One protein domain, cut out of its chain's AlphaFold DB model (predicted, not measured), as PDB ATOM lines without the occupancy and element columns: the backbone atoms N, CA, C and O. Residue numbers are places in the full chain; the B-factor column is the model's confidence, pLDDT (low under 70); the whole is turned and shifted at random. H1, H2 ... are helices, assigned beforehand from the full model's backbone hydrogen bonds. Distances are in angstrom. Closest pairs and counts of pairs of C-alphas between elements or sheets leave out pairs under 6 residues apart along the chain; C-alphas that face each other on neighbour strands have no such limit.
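This is residues 254 to 367 of the 419 residues of the protein "Tetraspanin-1" of Mizuhopecten yessoensis (UniProt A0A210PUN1). Little regular structure: one long helix, H1, lies along one side of a mass of loops that holds the short helices H2, H3 and H4, while short H5 packs on the last turns of H1. The loop of residues 333 to 363 reaches the far end at Tyr 351. The 114 printed residues have five named helices, H1 to H5 in chain order, and no named strand; the class is all helix, with 36 residues in named elements. The whole is compact, radius of gyration of the C-alphas 13.3 A, spanning 42 by 32 by 26 A.

H1, residues 264 to 280, touches H5, residues 364 to 367, with residues 276 to 280 alone; the closest C-alphas, of Leu 280 and Arg 367, are 6.5 A apart. H2, residues 297 to 301, and H3, residues 303 to 308, touch only at the corner, closest at the C-alphas of Lys 299 and Tyr 305, 5.4 A. H4, residues 329 to 332, touches no helix. In H1, H2 and H3 every O i to N i+4 pair is within hydrogen-bond range; H4 and H5 are too short for one, and their single O i to N i+3 pair is within range in H4, not in H5.

H1 runs 23.8 A from C-alpha 264 at (124.294, 121.361, 143.965); H3 is 7.1 A long. H5 ends at C-alpha 367, (114.053, 97.064, 148.439).

The C-alphas farthest apart, of Arg 262 and Tyr 351, are 42.2 A apart. The printed part has no cut. The link H2 to H3 is tight; the other three are long. pLDDT is under 70 at residues 264 to 265, 337 to 341 and 350 to 354.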
ATOM      1  N   LYS A 254     111.098 117.199 149.401       89.00
ATOM      2  CA  LYS A 254     111.655 118.559 149.428       89.00
ATOM      3  C   LYS A 254     112.853 118.779 148.505       89.00
ATOM      4  O   LYS A 254     113.126 119.915 148.134       89.00
ATOM      5  N   HIS A 255     113.614 117.728 148.191       86.88
ATOM      6  CA  HIS A 255     114.956 117.891 147.611       86.88
ATOM      7  C   HIS A 255     115.149 117.213 146.261       86.88
ATOM      8  O   HIS A 255     115.985 117.654 145.475       86.88
ATOM      9  N   TYR A 256     114.402 116.148 145.969       91.62
ATOM     10  CA  TYR A 256     114.523 115.487 144.676       91.62
ATOM     11  C   TYR A 256     114.094 116.442 143.565       91.62
ATOM     12  O   TYR A 256     112.993 116.961 143.621       91.62
ATOM     13  N   GLY A 257     114.938 116.657 142.560       89.69
ATOM     14  CA  GLY A 257     114.625 117.373 141.327       89.69
ATOM     15  C   GLY A 257     114.315 118.870 141.452       89.69
ATOM     16  O   GLY A 257     114.006 119.470 140.427       89.69
ATOM     17  N   VAL A 258     114.413 119.463 142.648       90.00
ATOM     18  CA  VAL A 258     114.140 120.887 142.931       90.00
ATOM     19  C   VAL A 258     115.396 121.736 142.726       90.00
ATOM     20  O   VAL A 258     116.445 121.410 143.278       90.00
ATOM     21  N   ASP A 259     115.311 122.828 141.964       86.38
ATOM     22  CA  ASP A 259     116.385 123.813 141.743       86.38
ATOM     23  C   ASP A 259     117.759 123.217 141.360       86.38
ATOM     24  O   ASP A 259     118.805 123.809 141.628       86.38
ATOM     25  N   VAL A 260     117.803 122.045 140.717       84.31
ATOM     26  CA  VAL A 260     119.044 121.260 140.512       84.31
ATOM     27  C   VAL A 260     120.139 121.976 139.708       84.31
ATOM     28  O   VAL A 260     121.309 121.604 139.786       84.31
ATOM     29  N   GLU A 261     119.787 123.006 138.935       83.06
ATOM     30  CA  GLU A 261     120.750 123.832 138.194       83.06
ATOM     31  C   GLU A 261     121.505 124.816 139.095       83.06
ATOM     32  O   GLU A 261     122.662 125.143 138.831       83.06
ATOM     33  N   ARG A 262     120.854 125.288 140.164       78.94
ATOM     34  CA  ARG A 262     121.384 126.300 141.092       78.94
ATOM     35  C   ARG A 262     121.815 125.696 142.422       78.94
ATOM     36  O   ARG A 262     122.680 126.243 143.098       78.94
ATOM     37  N   ASN A 263     121.223 124.566 142.790       74.75
ATOM     38  CA  ASN A 263     121.413 123.892 144.056       74.75
ATOM     39  C   ASN A 263     122.144 122.556 143.827       74.75
ATOM     40  O   ASN A 263     121.564 121.549 143.411       74.75
ATOM     41  N   SER A 264     123.446 122.546 144.123       68.31
ATOM     42  CA  SER A 264     124.294 121.361 143.965       68.31
ATOM     43  C   SER A 264     123.931 120.212 144.914       68.31
ATOM     44  O   SER A 264     124.183 119.058 144.569       68.31
ATOM     45  N   PHE A 265     123.320 120.488 146.071       69.94
ATOM     46  CA  PHE A 265     122.864 119.457 147.008       69.94
ATOM     47  C   PHE A 265     121.641 118.721 146.477       69.94
ATOM     48  O   PHE A 265     121.664 117.500 146.405       69.94
ATOM     49  N   ASN A 266     120.606 119.438 146.040       76.50
ATOM     50  CA  ASN A 266     119.433 118.829 145.425       76.50
ATOM     51  C   ASN A 266     119.837 118.057 144.167       76.50
ATOM     52  O   ASN A 266     119.307 116.976 143.922       76.50
ATOM     53  N   ARG A 267     120.839 118.536 143.414       82.31
ATOM     54  CA  ARG A 267     121.437 117.759 142.322       82.31
ATOM     55  C   ARG A 267     122.075 116.458 142.814       82.31
ATOM     56  O   ARG A 267     121.756 115.410 142.269       82.31
ATOM     57  N   LEU A 268     122.913 116.496 143.853       77.00
ATOM     58  CA  LEU A 268     123.522 115.292 144.434       77.00
ATOM     59  C   LEU A 268     122.468 114.316 144.974       77.00
ATOM     60  O   LEU A 268     122.576 113.115 144.748       77.00
ATOM     61  N   VAL A 269     121.442 114.822 145.662       82.75
ATOM     62  CA  VAL A 269     120.308 114.039 146.165       82.75
ATOM     63  C   VAL A 269     119.553 113.403 145.003       82.75
ATOM     64  O   VAL A 269     119.268 112.212 145.045       82.75
ATOM     65  N   THR A 270     119.279 114.166 143.945       88.31
ATOM     66  CA  THR A 270     118.619 113.667 142.732       88.31
ATOM     67  C   THR A 270     119.445 112.570 142.084       88.31
ATOM     68  O   THR A 270     118.916 111.486 141.871       88.31
ATOM     69  N   ASP A 271     120.740 112.804 141.856       86.19
ATOM     70  CA  ASP A 271     121.663 111.832 141.262       86.19
ATOM     71  C   ASP A 271     121.768 110.559 142.125       86.19
ATOM     72  O   ASP A 271     121.794 109.448 141.593       86.19
ATOM     73  N   ALA A 272     121.776 110.699 143.457       87.00
ATOM     74  CA  ALA A 272     121.804 109.581 144.396       87.00
ATOM     75  C   ALA A 272     120.504 108.763 144.366       87.00
ATOM     76  O   ALA A 272     120.563 107.534 144.295       87.00
ATOM     77  N   TRP A 273     119.338 109.416 144.373       92.19
ATOM     78  CA  TRP A 273     118.043 108.749 144.220       92.19
ATOM     79  C   TRP A 273     117.934 108.047 142.872       92.19
ATOM     80  O   TRP A 273     117.545 106.884 142.811       92.19
ATOM     81  N   ASP A 274     118.347 108.720 141.806       93.38
ATOM     82  CA  ASP A 274     118.359 108.195 140.451       93.38
ATOM     83  C   ASP A 274     119.252 106.955 140.317       93.38
ATOM     84  O   ASP A 274     118.871 105.965 139.688       93.38
ATOM     85  N   ALA A 275     120.444 106.991 140.915       91.00
ATOM     86  CA  ALA A 275     121.345 105.847 140.967       91.00
ATOM     87  C   ALA A 275     120.758 104.710 141.811       91.00
ATOM     88  O   ALA A 275     120.795 103.554 141.386       91.00
ATOM     89  N   MET A 276     120.182 105.020 142.975       92.44
ATOM     90  CA  MET A 276     119.584 104.029 143.868       92.44
ATOM     91  C   MET A 276     118.398 103.316 143.214       92.44
ATOM     92  O   MET A 276     118.342 102.090 143.246       92.44
ATOM     93  N   GLN A 277     117.503 104.054 142.558       95.38
ATOM     94  CA  GLN A 277     116.340 103.503 141.857       95.38
ATOM     95  C   GLN A 277     116.740 102.567 140.724       95.38
ATOM     96  O   GLN A 277     116.258 101.436 140.657       95.38
ATOM     97  N   ARG A 278     117.709 102.981 139.897       93.94
ATOM     98  CA  ARG A 278     118.243 102.127 138.828       93.94
ATOM     99  C   ARG A 278     118.980 100.905 139.379       93.94
ATOM    100  O   ARG A 278     118.854  99.823 138.816       93.94
ATOM    101  N   THR A 279     119.727 101.046 140.473       93.06
ATOM    102  CA  THR A 279     120.542  99.951 141.032       93.06
ATOM    103  C   THR A 279     119.692  98.917 141.766       93.06
ATOM    104  O   THR A 279     119.877  97.719 141.575       93.06
ATOM    105  N   LEU A 280     118.745  99.367 142.591       93.69
ATOM    106  CA  LEU A 280     117.886  98.490 143.389       93.69
ATOM    107  C   LEU A 280     116.614  98.061 142.646       93.69
ATOM    108  O   LEU A 280     115.926  97.151 143.108       93.69
ATOM    109  N   GLN A 281     116.324  98.658 141.486       95.19
ATOM    110  CA  GLN A 281     115.091  98.442 140.721       95.19
ATOM    111  C   GLN A 281     113.846  98.748 141.578       95.19
ATOM    112  O   GLN A 281     112.983  97.895 141.793       95.19
ATOM    113  N   CYS A 282     113.795  99.964 142.120       96.06
ATOM    114  CA  CYS A 282     112.749 100.463 143.013       96.06
ATOM    115  C   CYS A 282     112.272 101.855 142.576       96.06
ATOM    116  O   CYS A 282     112.950 102.531 141.807       96.06
ATOM    117  N   CYS A 283     111.130 102.309 143.093       95.88
ATOM    118  CA  CYS A 283     110.652 103.675 142.884       95.88
ATOM    119  C   CYS A 283     110.019 104.251 144.152       95.88
ATOM    120  O   CYS A 283     109.161 103.631 144.784       95.88
ATOM    121  N   GLY A 284     110.422 105.475 144.490       94.88
ATOM    122  CA  GLY A 284     109.933 106.191 145.664       94.88
ATOM    123  C   GLY A 284     110.532 105.729 146.990       94.88
ATOM    124  O   GLY A 284     111.532 105.009 147.027       94.88
ATOM    125  N   ALA A 285     109.931 106.177 148.092       94.12
ATOM    126  CA  ALA A 285     110.486 105.993 149.427       94.12
ATOM    127  C   ALA A 285     110.152 104.611 150.008       94.12
ATOM    128  O   ALA A 285     111.067 103.821 150.225       94.12
ATOM    129  N   VAL A 286     108.869 104.319 150.258       95.38
ATOM    130  CA  VAL A 286     108.434 103.143 151.035       95.38
ATOM    131  C   VAL A 286     107.058 102.608 150.613       95.38
ATOM    132  O   VAL A 286     106.156 103.362 150.235       95.38
ATOM    133  N   GLY A 287     106.875 101.302 150.757       93.38
ATOM    134  CA  GLY A 287     105.672 100.534 150.469       93.38
ATOM    135  C   GLY A 287     105.643  99.958 149.053       93.38
ATOM    136  O   GLY A 287     106.547 100.173 148.251       93.38
ATOM    137  N   ASP A 288     104.582  99.218 148.750       90.44
ATOM    138  CA  ASP A 288     104.408  98.527 147.467       90.44
ATOM    139  C   ASP A 288     103.550  99.343 146.476       90.44
ATOM    140  O   ASP A 288     103.419 100.564 146.597       90.44
ATOM    141  N   GLU A 289     102.960  98.677 145.480       86.25
ATOM    142  CA  GLU A 289     102.186  99.292 144.392       86.25
ATOM    143  C   GLU A 289     101.038 100.195 144.879       86.25
ATOM    144  O   GLU A 289     100.838 101.271 144.314       86.25
ATOM    145  N   ASP A 290     100.348  99.799 145.953       86.50
ATOM    146  CA  ASP A 290      99.219 100.534 146.544       86.50
ATOM    147  C   ASP A 290      99.635 101.608 147.566       86.50
ATOM    148  O   ASP A 290      98.789 102.288 148.151       86.50
ATOM    149  N   SER A 291     100.937 101.788 147.806       89.88
ATOM    150  CA  SER A 291     101.434 102.803 148.736       89.88
ATOM    151  C   SER A 291     101.417 104.199 148.114       89.88
ATOM    152  O   SER A 291     101.867 104.416 146.991       89.88
ATOM    153  N   LEU A 292     101.001 105.197 148.896       91.88
ATOM    154  CA  LEU A 292     101.131 106.616 148.533       91.88
ATOM    155  C   LEU A 292     102.591 107.101 148.544       91.88
ATOM    156  O   LEU A 292     102.900 108.141 147.964       91.88
ATOM    157  N   PHE A 293     103.488 106.355 149.197       93.62
ATOM    158  CA  PHE A 293     104.886 106.735 149.406       93.62
ATOM    159  C   PHE A 293     105.892 105.916 148.584       93.62
ATOM    160  O   PHE A 293     107.096 106.152 148.709       93.62
ATOM    161  N   SER A 294     105.425 104.984 147.745       93.31
ATOM    162  CA  SER A 294     106.249 104.326 146.729       93.31
ATOM    163  C   SER A 294     106.330 105.247 145.507       93.31
ATOM    164  O   SER A 294     106.638 106.429 145.649       93.31
ATOM    165  N   TRP A 295     106.006 104.785 144.305       92.50
ATOM    166  CA  TRP A 295     106.075 105.585 143.083       92.50
ATOM    167  C   TRP A 295     105.186 106.846 143.118       92.50
ATOM    168  O   TRP A 295     105.540 107.876 142.543       92.50
ATOM    169  N   ALA A 296     104.055 106.804 143.831       92.69
ATOM    170  CA  ALA A 296     103.080 107.894 143.867       92.69
ATOM    171  C   ALA A 296     103.576 109.148 144.612       92.69
ATOM    172  O   ALA A 296     103.048 110.241 144.383       92.69
ATOM    173  N   ILE A 297     104.619 109.017 145.444       94.62
ATOM    174  CA  ILE A 297     105.173 110.122 146.239       94.62
ATOM    175  C   ILE A 297     105.604 111.300 145.362       94.62
ATOM    176  O   ILE A 297     105.419 112.456 145.740       94.62
ATOM    177  N   TYR A 298     106.115 111.007 144.163       94.19
ATOM    178  CA  TYR A 298     106.573 112.011 143.215       94.19
ATOM    179  C   TYR A 298     105.433 112.928 142.801       94.19
ATOM    180  O   TYR A 298     105.494 114.132 143.028       94.19
ATOM    181  N   LYS A 299     104.346 112.371 142.275       92.19
ATOM    182  CA  LYS A 299     103.205 113.175 141.843       92.19
ATOM    183  C   LYS A 299     102.438 113.811 143.006       92.19
ATOM    184  O   LYS A 299     101.965 114.937 142.869       92.19
ATOM    185  N   LEU A 300     102.232 113.069 144.095       91.50
ATOM    186  CA  LEU A 300     101.283 113.457 145.142       91.50
ATOM    187  C   LEU A 300     101.879 114.381 146.200       91.50
ATOM    188  O   LEU A 300     101.147 115.196 146.758       91.50
ATOM    189  N   HIS A 301     103.174 114.245 146.488       92.75
ATOM    190  CA  HIS A 301     103.785 114.890 147.646       92.75
ATOM    191  C   HIS A 301     105.050 115.686 147.330       92.75
ATOM    192  O   HIS A 301     105.416 116.511 148.154       92.75
ATOM    193  N   SER A 302     105.723 115.467 146.192       94.38
ATOM    194  CA  SER A 302     107.000 116.143 145.918       94.38
ATOM    195  C   SER A 302     106.860 117.541 145.316       94.38
ATOM    196  O   SER A 302     106.053 117.780 144.409       94.38
ATOM    197  N   ASP A 303     107.741 118.435 145.757       93.69
ATOM    198  CA  ASP A 303     107.896 119.787 145.222       93.69
ATOM    199  C   ASP A 303     108.381 119.763 143.766       93.69
ATOM    200  O   ASP A 303     107.974 120.600 142.962       93.69
ATOM    201  N   TRP A 304     109.153 118.744 143.372       93.56
ATOM    202  CA  TRP A 304     109.516 118.500 141.972       93.56
ATOM    203  C   TRP A 304     108.303 118.426 141.057       93.56
ATOM    204  O   TRP A 304     108.254 119.073 140.009       93.56
ATOM    205  N   TYR A 305     107.283 117.662 141.446       93.00
ATOM    206  CA  TYR A 305     106.081 117.612 140.634       93.00
ATOM    207  C   TYR A 305     105.305 118.921 140.767       93.00
ATOM    208  O   TYR A 305     104.898 119.481 139.752       93.00
ATOM    209  N   ALA A 306     105.085 119.435 141.978       92.38
ATOM    210  CA  ALA A 306     104.225 120.600 142.191       92.38
ATOM    211  C   ALA A 306     104.760 121.889 141.531       92.38
ATOM    212  O   ALA A 306     103.979 122.635 140.935       92.38
ATOM    213  N   VAL A 307     106.073 122.114 141.598       89.06
ATOM    214  CA  VAL A 307     106.743 123.368 141.233       89.06
ATOM    215  C   VAL A 307     107.522 123.219 139.925       89.06
ATOM    216  O   VAL A 307     107.140 123.811 138.917       89.06
ATOM    217  N   GLU A 308     108.556 122.377 139.899       86.75
ATOM    218  CA  GLU A 308     109.519 122.282 138.779       86.75
ATOM    219  C   GLU A 308     108.891 121.808 137.469       86.75
ATOM    220  O   GLU A 308     109.331 122.120 136.358       86.75
ATOM    221  N   MET A 309     107.834 121.014 137.595       86.88
ATOM    222  CA  MET A 309     107.139 120.423 136.466       86.88
ATOM    223  C   MET A 309     105.824 121.148 136.135       86.88
ATOM    224  O   MET A 309     105.047 120.647 135.323       86.88
ATOM    225  N   ARG A 310     105.541 122.309 136.749       86.38
ATOM    226  CA  ARG A 310     104.285 123.067 136.576       86.38
ATOM    227  C   ARG A 310     104.040 123.520 135.136       86.38
ATOM    228  O   ARG A 310     102.942 123.321 134.629       86.38
ATOM    229  N   ASP A 311     105.055 124.085 134.486       85.50
ATOM    230  CA  ASP A 311     104.903 124.743 133.179       85.50
ATOM    231  C   ASP A 311     105.287 123.831 131.990       85.50
ATOM    232  O   ASP A 311     105.320 124.265 130.837       85.50
ATOM    233  N   LYS A 312     105.564 122.541 132.236       85.62
ATOM    234  CA  LYS A 312     105.930 121.579 131.183       85.62
ATOM    235  C   LYS A 312     104.686 120.937 130.565       85.62
ATOM    236  O   LYS A 312     103.883 120.331 131.268       85.62
ATOM    237  N   GLN A 313     104.564 120.999 129.233       78.00
ATOM    238  CA  GLN A 313     103.419 120.434 128.495       78.00
ATOM    239  C   GLN A 313     103.256 118.914 128.690       78.00
ATOM    240  O   GLN A 313     102.136 118.436 128.836       78.00
ATOM    241  N   ASN A 314     104.363 118.165 128.748       82.56
ATOM    242  CA  ASN A 314     104.379 116.718 128.992       82.56
ATOM    243  C   ASN A 314     104.965 116.430 130.374       82.56
ATOM    244  O   ASN A 314     106.121 116.031 130.497       82.56
ATOM    245  N   LYS A 315     104.178 116.698 131.416       88.50
ATOM    246  CA  LYS A 315     104.578 116.526 132.815       88.50
ATOM    247  C   LYS A 315     104.626 115.037 133.204       88.50
ATOM    248  O   LYS A 315     103.562 114.425 133.321       88.50
ATOM    249  N   PRO A 316     105.817 114.440 133.413       91.25
ATOM    250  CA  PRO A 316     105.922 113.040 133.806       91.25
ATOM    251  C   PRO A 316     105.452 112.860 135.253       91.25
ATOM    252  O   PRO A 316     105.695 113.711 136.108       91.25
ATOM    253  N   TYR A 317     104.778 111.750 135.535       90.81
ATOM    254  CA  TYR A 317     104.229 111.471 136.868       90.81
ATOM    255  C   TYR A 317     105.282 110.951 137.849       90.81
ATOM    256  O   TYR A 317     105.153 111.117 139.060       90.81
ATOM    257  N   VAL A 318     106.312 110.320 137.301       93.75
ATOM    258  CA  VAL A 318     107.452 109.739 138.003       93.75
ATOM    259  C   VAL A 318     108.725 110.087 137.231       93.75
ATOM    260  O   VAL A 318     108.658 110.330 136.017       93.75
ATOM    261  N   PRO A 319     109.889 110.133 137.887       94.69
ATOM    262  CA  PRO A 319     111.144 110.361 137.193       94.69
ATOM    263  C   PRO A 319     111.536 109.180 136.301       94.69
ATOM    264  O   PRO A 319     111.046 108.063 136.452       94.69
ATOM    265  N   GLU A 320     112.441 109.425 135.354       93.94
ATOM    266  CA  GLU A 320     112.907 108.390 134.419       93.94
ATOM    267  C   GLU A 320     113.631 107.234 135.131       93.94
ATOM    268  O   GLU A 320     113.575 106.091 134.690       93.94
ATOM    269  N   SER A 321     114.295 107.516 136.248       95.19
ATOM    270  CA  SER A 321     114.987 106.538 137.093       95.19
ATOM    271  C   SER A 321     114.071 105.461 137.684       95.19
ATOM    272  O   SER A 321     114.561 104.373 137.974       95.19
ATOM    273  N   CYS A 322     112.761 105.714 137.774       95.50
ATOM    274  CA  CYS A 322     111.753 104.727 138.173       95.50
ATOM    275  C   CYS A 322     111.337 103.758 137.051       95.50
ATOM    276  O   CYS A 322     110.558 102.829 137.291       95.50
ATOM    277  N   CYS A 323     111.797 103.987 135.820       95.06
ATOM    278  CA  CYS A 323     111.404 103.193 134.666       95.06
ATOM    279  C   CYS A 323     112.300 101.976 134.473       95.06
ATOM    280  O   CYS A 323     113.528 102.055 134.548       95.06
ATOM    281  N   VAL A 324     111.677 100.846 134.143       94.00
ATOM    282  CA  VAL A 324     112.385  99.609 133.809       94.00
ATOM    283  C   VAL A 324     113.233  99.822 132.552       94.00
ATOM    284  O   VAL A 324     112.776 100.349 131.534       94.00
ATOM    285  N   THR A 325     114.501  99.416 132.621       91.31
ATOM    286  CA  THR A 325     115.451  99.601 131.517       91.31
ATOM    287  C   THR A 325     115.032  98.767 130.304       91.31
ATOM    288  O   THR A 325     114.731  97.585 130.432       91.31
ATOM    289  N   GLY A 326     115.023  99.379 129.116       88.88
ATOM    290  CA  GLY A 326     114.616  98.724 127.865       88.88
ATOM    291  C   GLY A 326     113.117  98.804 127.556       88.88
ATOM    292  O   GLY A 326     112.703  98.384 126.479       88.88
ATOM    293  N   MET A 327     112.314  99.382 128.453       90.06
ATOM    294  CA  MET A 327     110.874  99.569 128.263       90.06
ATOM    295  C   MET A 327     110.556 101.003 127.813       90.06
ATOM    296  O   MET A 327     111.402 101.900 127.848       90.06
ATOM    297  N   SER A 328     109.323 101.234 127.358       90.19
ATOM    298  CA  SER A 328     108.874 102.553 126.894       90.19
ATOM    299  C   SER A 328     108.829 103.561 128.047       90.19
ATOM    300  O   SER A 328     107.979 103.481 128.936       90.19
ATOM    301  N   LYS A 329     109.727 104.556 128.014       90.56
ATOM    302  CA  LYS A 329     109.768 105.653 128.999       90.56
ATOM    303  C   LYS A 329     108.462 106.446 129.037       90.56
ATOM    304  O   LYS A 329     108.009 106.836 130.107       90.56
ATOM    305  N   LEU A 330     107.841 106.650 127.874       89.00
ATOM    306  CA  LEU A 330     106.572 107.368 127.762       89.00
ATOM    307  C   LEU A 330     105.458 106.630 128.514       89.00
ATOM    308  O   LEU A 330     104.710 107.260 129.255       89.00
ATOM    309  N   ASP A 331     105.373 105.308 128.371       87.56
ATOM    310  CA  ASP A 331     104.359 104.504 129.059       87.56
ATOM    311  C   ASP A 331     104.633 104.425 130.570       87.56
ATOM    312  O   ASP A 331     103.726 104.631 131.375       87.56
ATOM    313  N   CYS A 332     105.898 104.252 130.969       90.69
ATOM    314  CA  CYS A 332     106.314 104.306 132.373       90.69
ATOM    315  C   CYS A 332     105.915 105.625 133.059       90.69
ATOM    316  O   CYS A 332     105.343 105.616 134.145       90.69
ATOM    317  N   GLN A 333     106.187 106.767 132.420       91.38
ATOM    318  CA  GLN A 333     105.962 108.092 133.006       91.38
ATOM    319  C   GLN A 333     104.502 108.569 132.920       91.38
ATOM    320  O   GLN A 333     104.193 109.667 133.392       91.38
ATOM    321  N   GLY A 334     103.608 107.767 132.324       87.25
ATOM    322  CA  GLY A 334     102.199 108.117 132.115       87.25
ATOM    323  C   GLY A 334     101.964 109.125 130.987       87.25
ATOM    324  O   GLY A 334     100.933 109.791 130.968       87.25
ATOM    325  N   LEU A 335     102.922 109.257 130.067       87.12
ATOM    326  CA  LEU A 335     102.872 110.140 128.895       87.12
ATOM    327  C   LEU A 335     102.485 109.395 127.601       87.12
ATOM    328  O   LEU A 335     102.244 110.023 126.571       87.12
ATOM    329  N   GLY A 336     102.474 108.062 127.635       78.62
ATOM    330  CA  GLY A 336     102.209 107.184 126.500       78.62
ATOM    331  C   GLY A 336     100.726 106.906 126.229       78.62
ATOM    332  O   GLY A 336      99.827 107.590 126.720       78.62
ATOM    333  N   LYS A 337     100.450 105.896 125.393       68.00
ATOM    334  CA  LYS A 337      99.082 105.590 124.918       68.00
ATOM    335  C   LYS A 337      98.229 104.840 125.944       68.00
ATOM    336  O   LYS A 337      97.020 104.727 125.727       68.00
ATOM    337  N   ILE A 338      98.823 104.366 127.042       64.38
ATOM    338  CA  ILE A 338      98.116 103.760 128.176       64.38
ATOM    339  C   ILE A 338      97.243 104.838 128.834       64.38
ATOM    340  O   ILE A 338      97.666 105.563 129.730       64.38
ATOM    341  N   ARG A 339      95.998 104.986 128.364       62.47
ATOM    342  CA  ARG A 339      95.020 105.929 128.941       62.47
ATOM    343  C   ARG A 339      94.375 105.396 130.228       62.47
ATOM    344  O   ARG A 339      93.632 106.131 130.877       62.47
ATOM    345  N   ARG A 340      94.612 104.130 130.590       64.38
ATOM    346  CA  ARG A 340      94.054 103.457 131.772       64.38
ATOM    347  C   ARG A 340      95.161 102.622 132.425       64.38
ATOM    348  O   ARG A 340      95.570 101.637 131.852       64.38
ATOM    349  N   GLY A 341      95.662 103.025 133.591       69.00
ATOM    350  CA  GLY A 341      96.789 102.345 134.247       69.00
ATOM    351  C   GLY A 341      97.522 103.265 135.221       69.00
ATOM    352  O   GLY A 341      97.313 104.477 135.198       69.00
ATOM    353  N   PHE A 342      98.380 102.733 136.084       76.50
ATOM    354  CA  PHE A 342      99.374 103.555 136.792       76.50
ATOM    355  C   PHE A 342     100.475 103.985 135.797       76.50
ATOM    356  O   PHE A 342     100.737 103.253 134.850       76.50
ATOM    357  N   PRO A 343     101.122 105.153 135.926       76.19
ATOM    358  CA  PRO A 343     100.939 106.159 136.965       76.19
ATOM    359  C   PRO A 343      99.767 107.117 136.690       76.19
ATOM    360  O   PRO A 343      99.513 108.007 137.492       76.19
ATOM    361  N   VAL A 344      99.031 106.961 135.580       77.25
ATOM    362  CA  VAL A 344      97.912 107.856 135.217       77.25
ATOM    363  C   VAL A 344      96.859 107.911 136.334       77.25
ATOM    364  O   VAL A 344      96.341 108.982 136.662       77.25
ATOM    365  N   LYS A 345      96.585 106.765 136.960       77.44
ATOM    366  CA  LYS A 345      95.750 106.616 138.158       77.44
ATOM    367  C   LYS A 345      96.607 106.647 139.425       77.44
ATOM    368  O   LYS A 345      97.762 106.270 139.357       77.44
ATOM    369  N   GLY A 346      96.059 107.100 140.556       75.44
ATOM    370  CA  GLY A 346      96.721 107.032 141.872       75.44
ATOM    371  C   GLY A 346      96.522 105.667 142.547       75.44
ATOM    372  O   GLY A 346      95.576 104.973 142.168       75.44
ATOM    373  N   PRO A 347      97.367 105.287 143.523       79.75
ATOM    374  CA  PRO A 347      97.305 103.986 144.203       79.75
ATOM    375  C   PRO A 347      95.958 103.752 144.917       79.75
ATOM    376  O   PRO A 347      95.265 104.710 145.266       79.75
ATOM    377  N   GLY A 348      95.572 102.484 145.118       72.19
ATOM    378  CA  GLY A 348      94.326 102.114 145.807       72.19
ATOM    379  C   GLY A 348      93.051 102.133 144.946       72.19
ATOM    380  O   GLY A 348      91.943 102.147 145.482       72.19
ATOM    381  N   GLN A 349      93.166 102.137 143.612       73.69
ATOM    382  CA  GLN A 349      92.008 102.012 142.717       73.69
ATOM    383  C   GLN A 349      91.713 100.539 142.386       73.69
ATOM    384  O   GLN A 349      92.433  99.925 141.607       73.69
ATOM    385  N   SER A 350      90.604  99.991 142.900       60.38
ATOM    386  CA  SER A 350      90.219  98.565 142.793       60.38
ATOM    387  C   SER A 350      89.917  98.020 141.382       60.38
ATOM    388  O   SER A 350      89.559  96.856 141.256       60.38
ATOM    389  N   TYR A 351      90.039  98.828 140.324       62.03
ATOM    390  CA  TYR A 351      89.725  98.440 138.938       62.03
ATOM    391  C   TYR A 351      90.715  99.071 137.950       62.03
ATOM    392  O   TYR A 351      90.380  99.958 137.150       62.03
ATOM    393  N   VAL A 352      91.976  98.656 138.036       64.31
ATOM    394  CA  VAL A 352      92.971  98.921 136.996       64.31
ATOM    395  C   VAL A 352      93.176  97.626 136.214       64.31
ATOM    396  O   VAL A 352      93.832  96.714 136.694       64.31
ATOM    397  N   GLU A 353      92.561  97.529 135.030       59.19
ATOM    398  CA  GLU A 353      92.671  96.358 134.136       59.19
ATOM    399  C   GLU A 353      94.079  96.178 133.541       59.19
ATOM    400  O   GLU A 353      94.409  95.086 133.090       59.19
ATOM    401  N   GLU A 354      94.916  97.220 133.543       68.19
ATOM    402  CA  GLU A 354      96.231  97.217 132.893       68.19
ATOM    403  C   GLU A 354      97.339  97.575 133.897       68.19
ATOM    404  O   GLU A 354      97.431  98.708 134.385       68.19
ATOM    405  N   ALA A 355      98.192  96.595 134.204       73.12
ATOM    406  CA  ALA A 355      99.414  96.808 134.967       73.12
ATOM    407  C   ALA A 355     100.458  97.517 134.090       73.12
ATOM    408  O   ALA A 355     100.707  97.122 132.953       73.12
ATOM    409  N   ASN A 356     101.082  98.574 134.615       83.69
ATOM    410  CA  ASN A 356     102.210  99.211 133.942       83.69
ATOM    411  C   ASN A 356     103.499  98.479 134.295       83.69
ATOM    412  O   ASN A 356     104.141  98.779 135.302       83.69
ATOM    413  N   ASP A 357     103.869  97.526 133.448       86.88
ATOM    414  CA  ASP A 357     105.085  96.738 133.633       86.88
ATOM    415  C   ASP A 357     106.357  97.586 133.467       86.88
ATOM    416  O   ASP A 357     107.429  97.188 133.919       86.88
ATOM    417  N   ALA A 358     106.265  98.770 132.842       90.19
ATOM    418  CA  ALA A 358     107.403  99.667 132.624       90.19
ATOM    419  C   ALA A 358     107.791 100.468 133.871       90.19
ATOM    420  O   ALA A 358     108.818 101.148 133.850       90.19
ATOM    421  N   LEU A 359     107.005 100.373 134.947       91.56
ATOM    422  CA  LEU A 359     107.194 101.100 136.194       91.56
ATOM    423  C   LEU A 359     107.614 100.161 137.329       91.56
ATOM    424  O   LEU A 359     106.946  99.173 137.625       91.56
ATOM    425  N   MET A 360     108.686 100.522 138.030       93.25
ATOM    426  CA  MET A 360     109.050  99.881 139.293       93.25
ATOM    427  C   MET A 360     108.082 100.329 140.390       93.25
ATOM    428  O   MET A 360     107.857 101.524 140.567       93.25
ATOM    429  N   LYS A 361     107.507  99.382 141.136       89.69
ATOM    430  CA  LYS A 361     106.373  99.668 142.035       89.69
ATOM    431  C   LYS A 361     106.712  99.630 143.524       89.69
ATOM    432  O   LYS A 361     105.989 100.215 144.323       89.69
ATOM    433  N   LYS A 362     107.802  98.951 143.889       93.75
ATOM    434  CA  LYS A 362     108.251  98.794 145.276       93.75
ATOM    435  C   LYS A 362     109.141  99.964 145.698       93.75
ATOM    436  O   LYS A 362     110.002 100.394 144.928       93.75
ATOM    437  N   GLY A 363     108.943 100.450 146.919       95.31
ATOM    438  CA  GLY A 363     109.720 101.517 147.540       95.31
ATOM    439  C   GLY A 363     111.188 101.141 147.722       95.31
ATOM    440  O   GLY A 363     111.538  99.979 147.947       95.31
ATOM    441  N   CYS A 364     112.074 102.131 147.616       95.88
ATOM    442  CA  CYS A 364     113.511 101.891 147.704       95.88
ATOM    443  C   CYS A 364     113.991 101.525 149.104       95.88
ATOM    444  O   CYS A 364     114.947 100.763 149.218       95.88
ATOM    445  N   TYR A 365     113.328 102.010 150.153       94.56
ATOM    446  CA  TYR A 365     113.623 101.590 151.518       94.56
ATOM    447  C   TYR A 365     113.379 100.085 151.697       94.56
ATOM    448  O   TYR A 365     114.269  99.364 152.143       94.56
ATOM    449  N   ASP A 366     112.218  99.583 151.269       95.25
ATOM    450  CA  ASP A 366     111.882  98.159 151.389       95.25
ATOM    451  C   ASP A 366     112.799  97.300 150.526       95.25
ATOM    452  O   ASP A 366     113.269  96.252 150.955       95.25
ATOM    453  N   ARG A 367     113.127  97.772 149.321       94.81
ATOM    454  CA  ARG A 367     114.053  97.064 148.439       94.81
ATOM    455  C   ARG A 367     115.480  97.032 148.988       94.81
ATOM    456  O   ARG A 367     116.182  96.042 148.787       94.81
TER     457      ARG A 367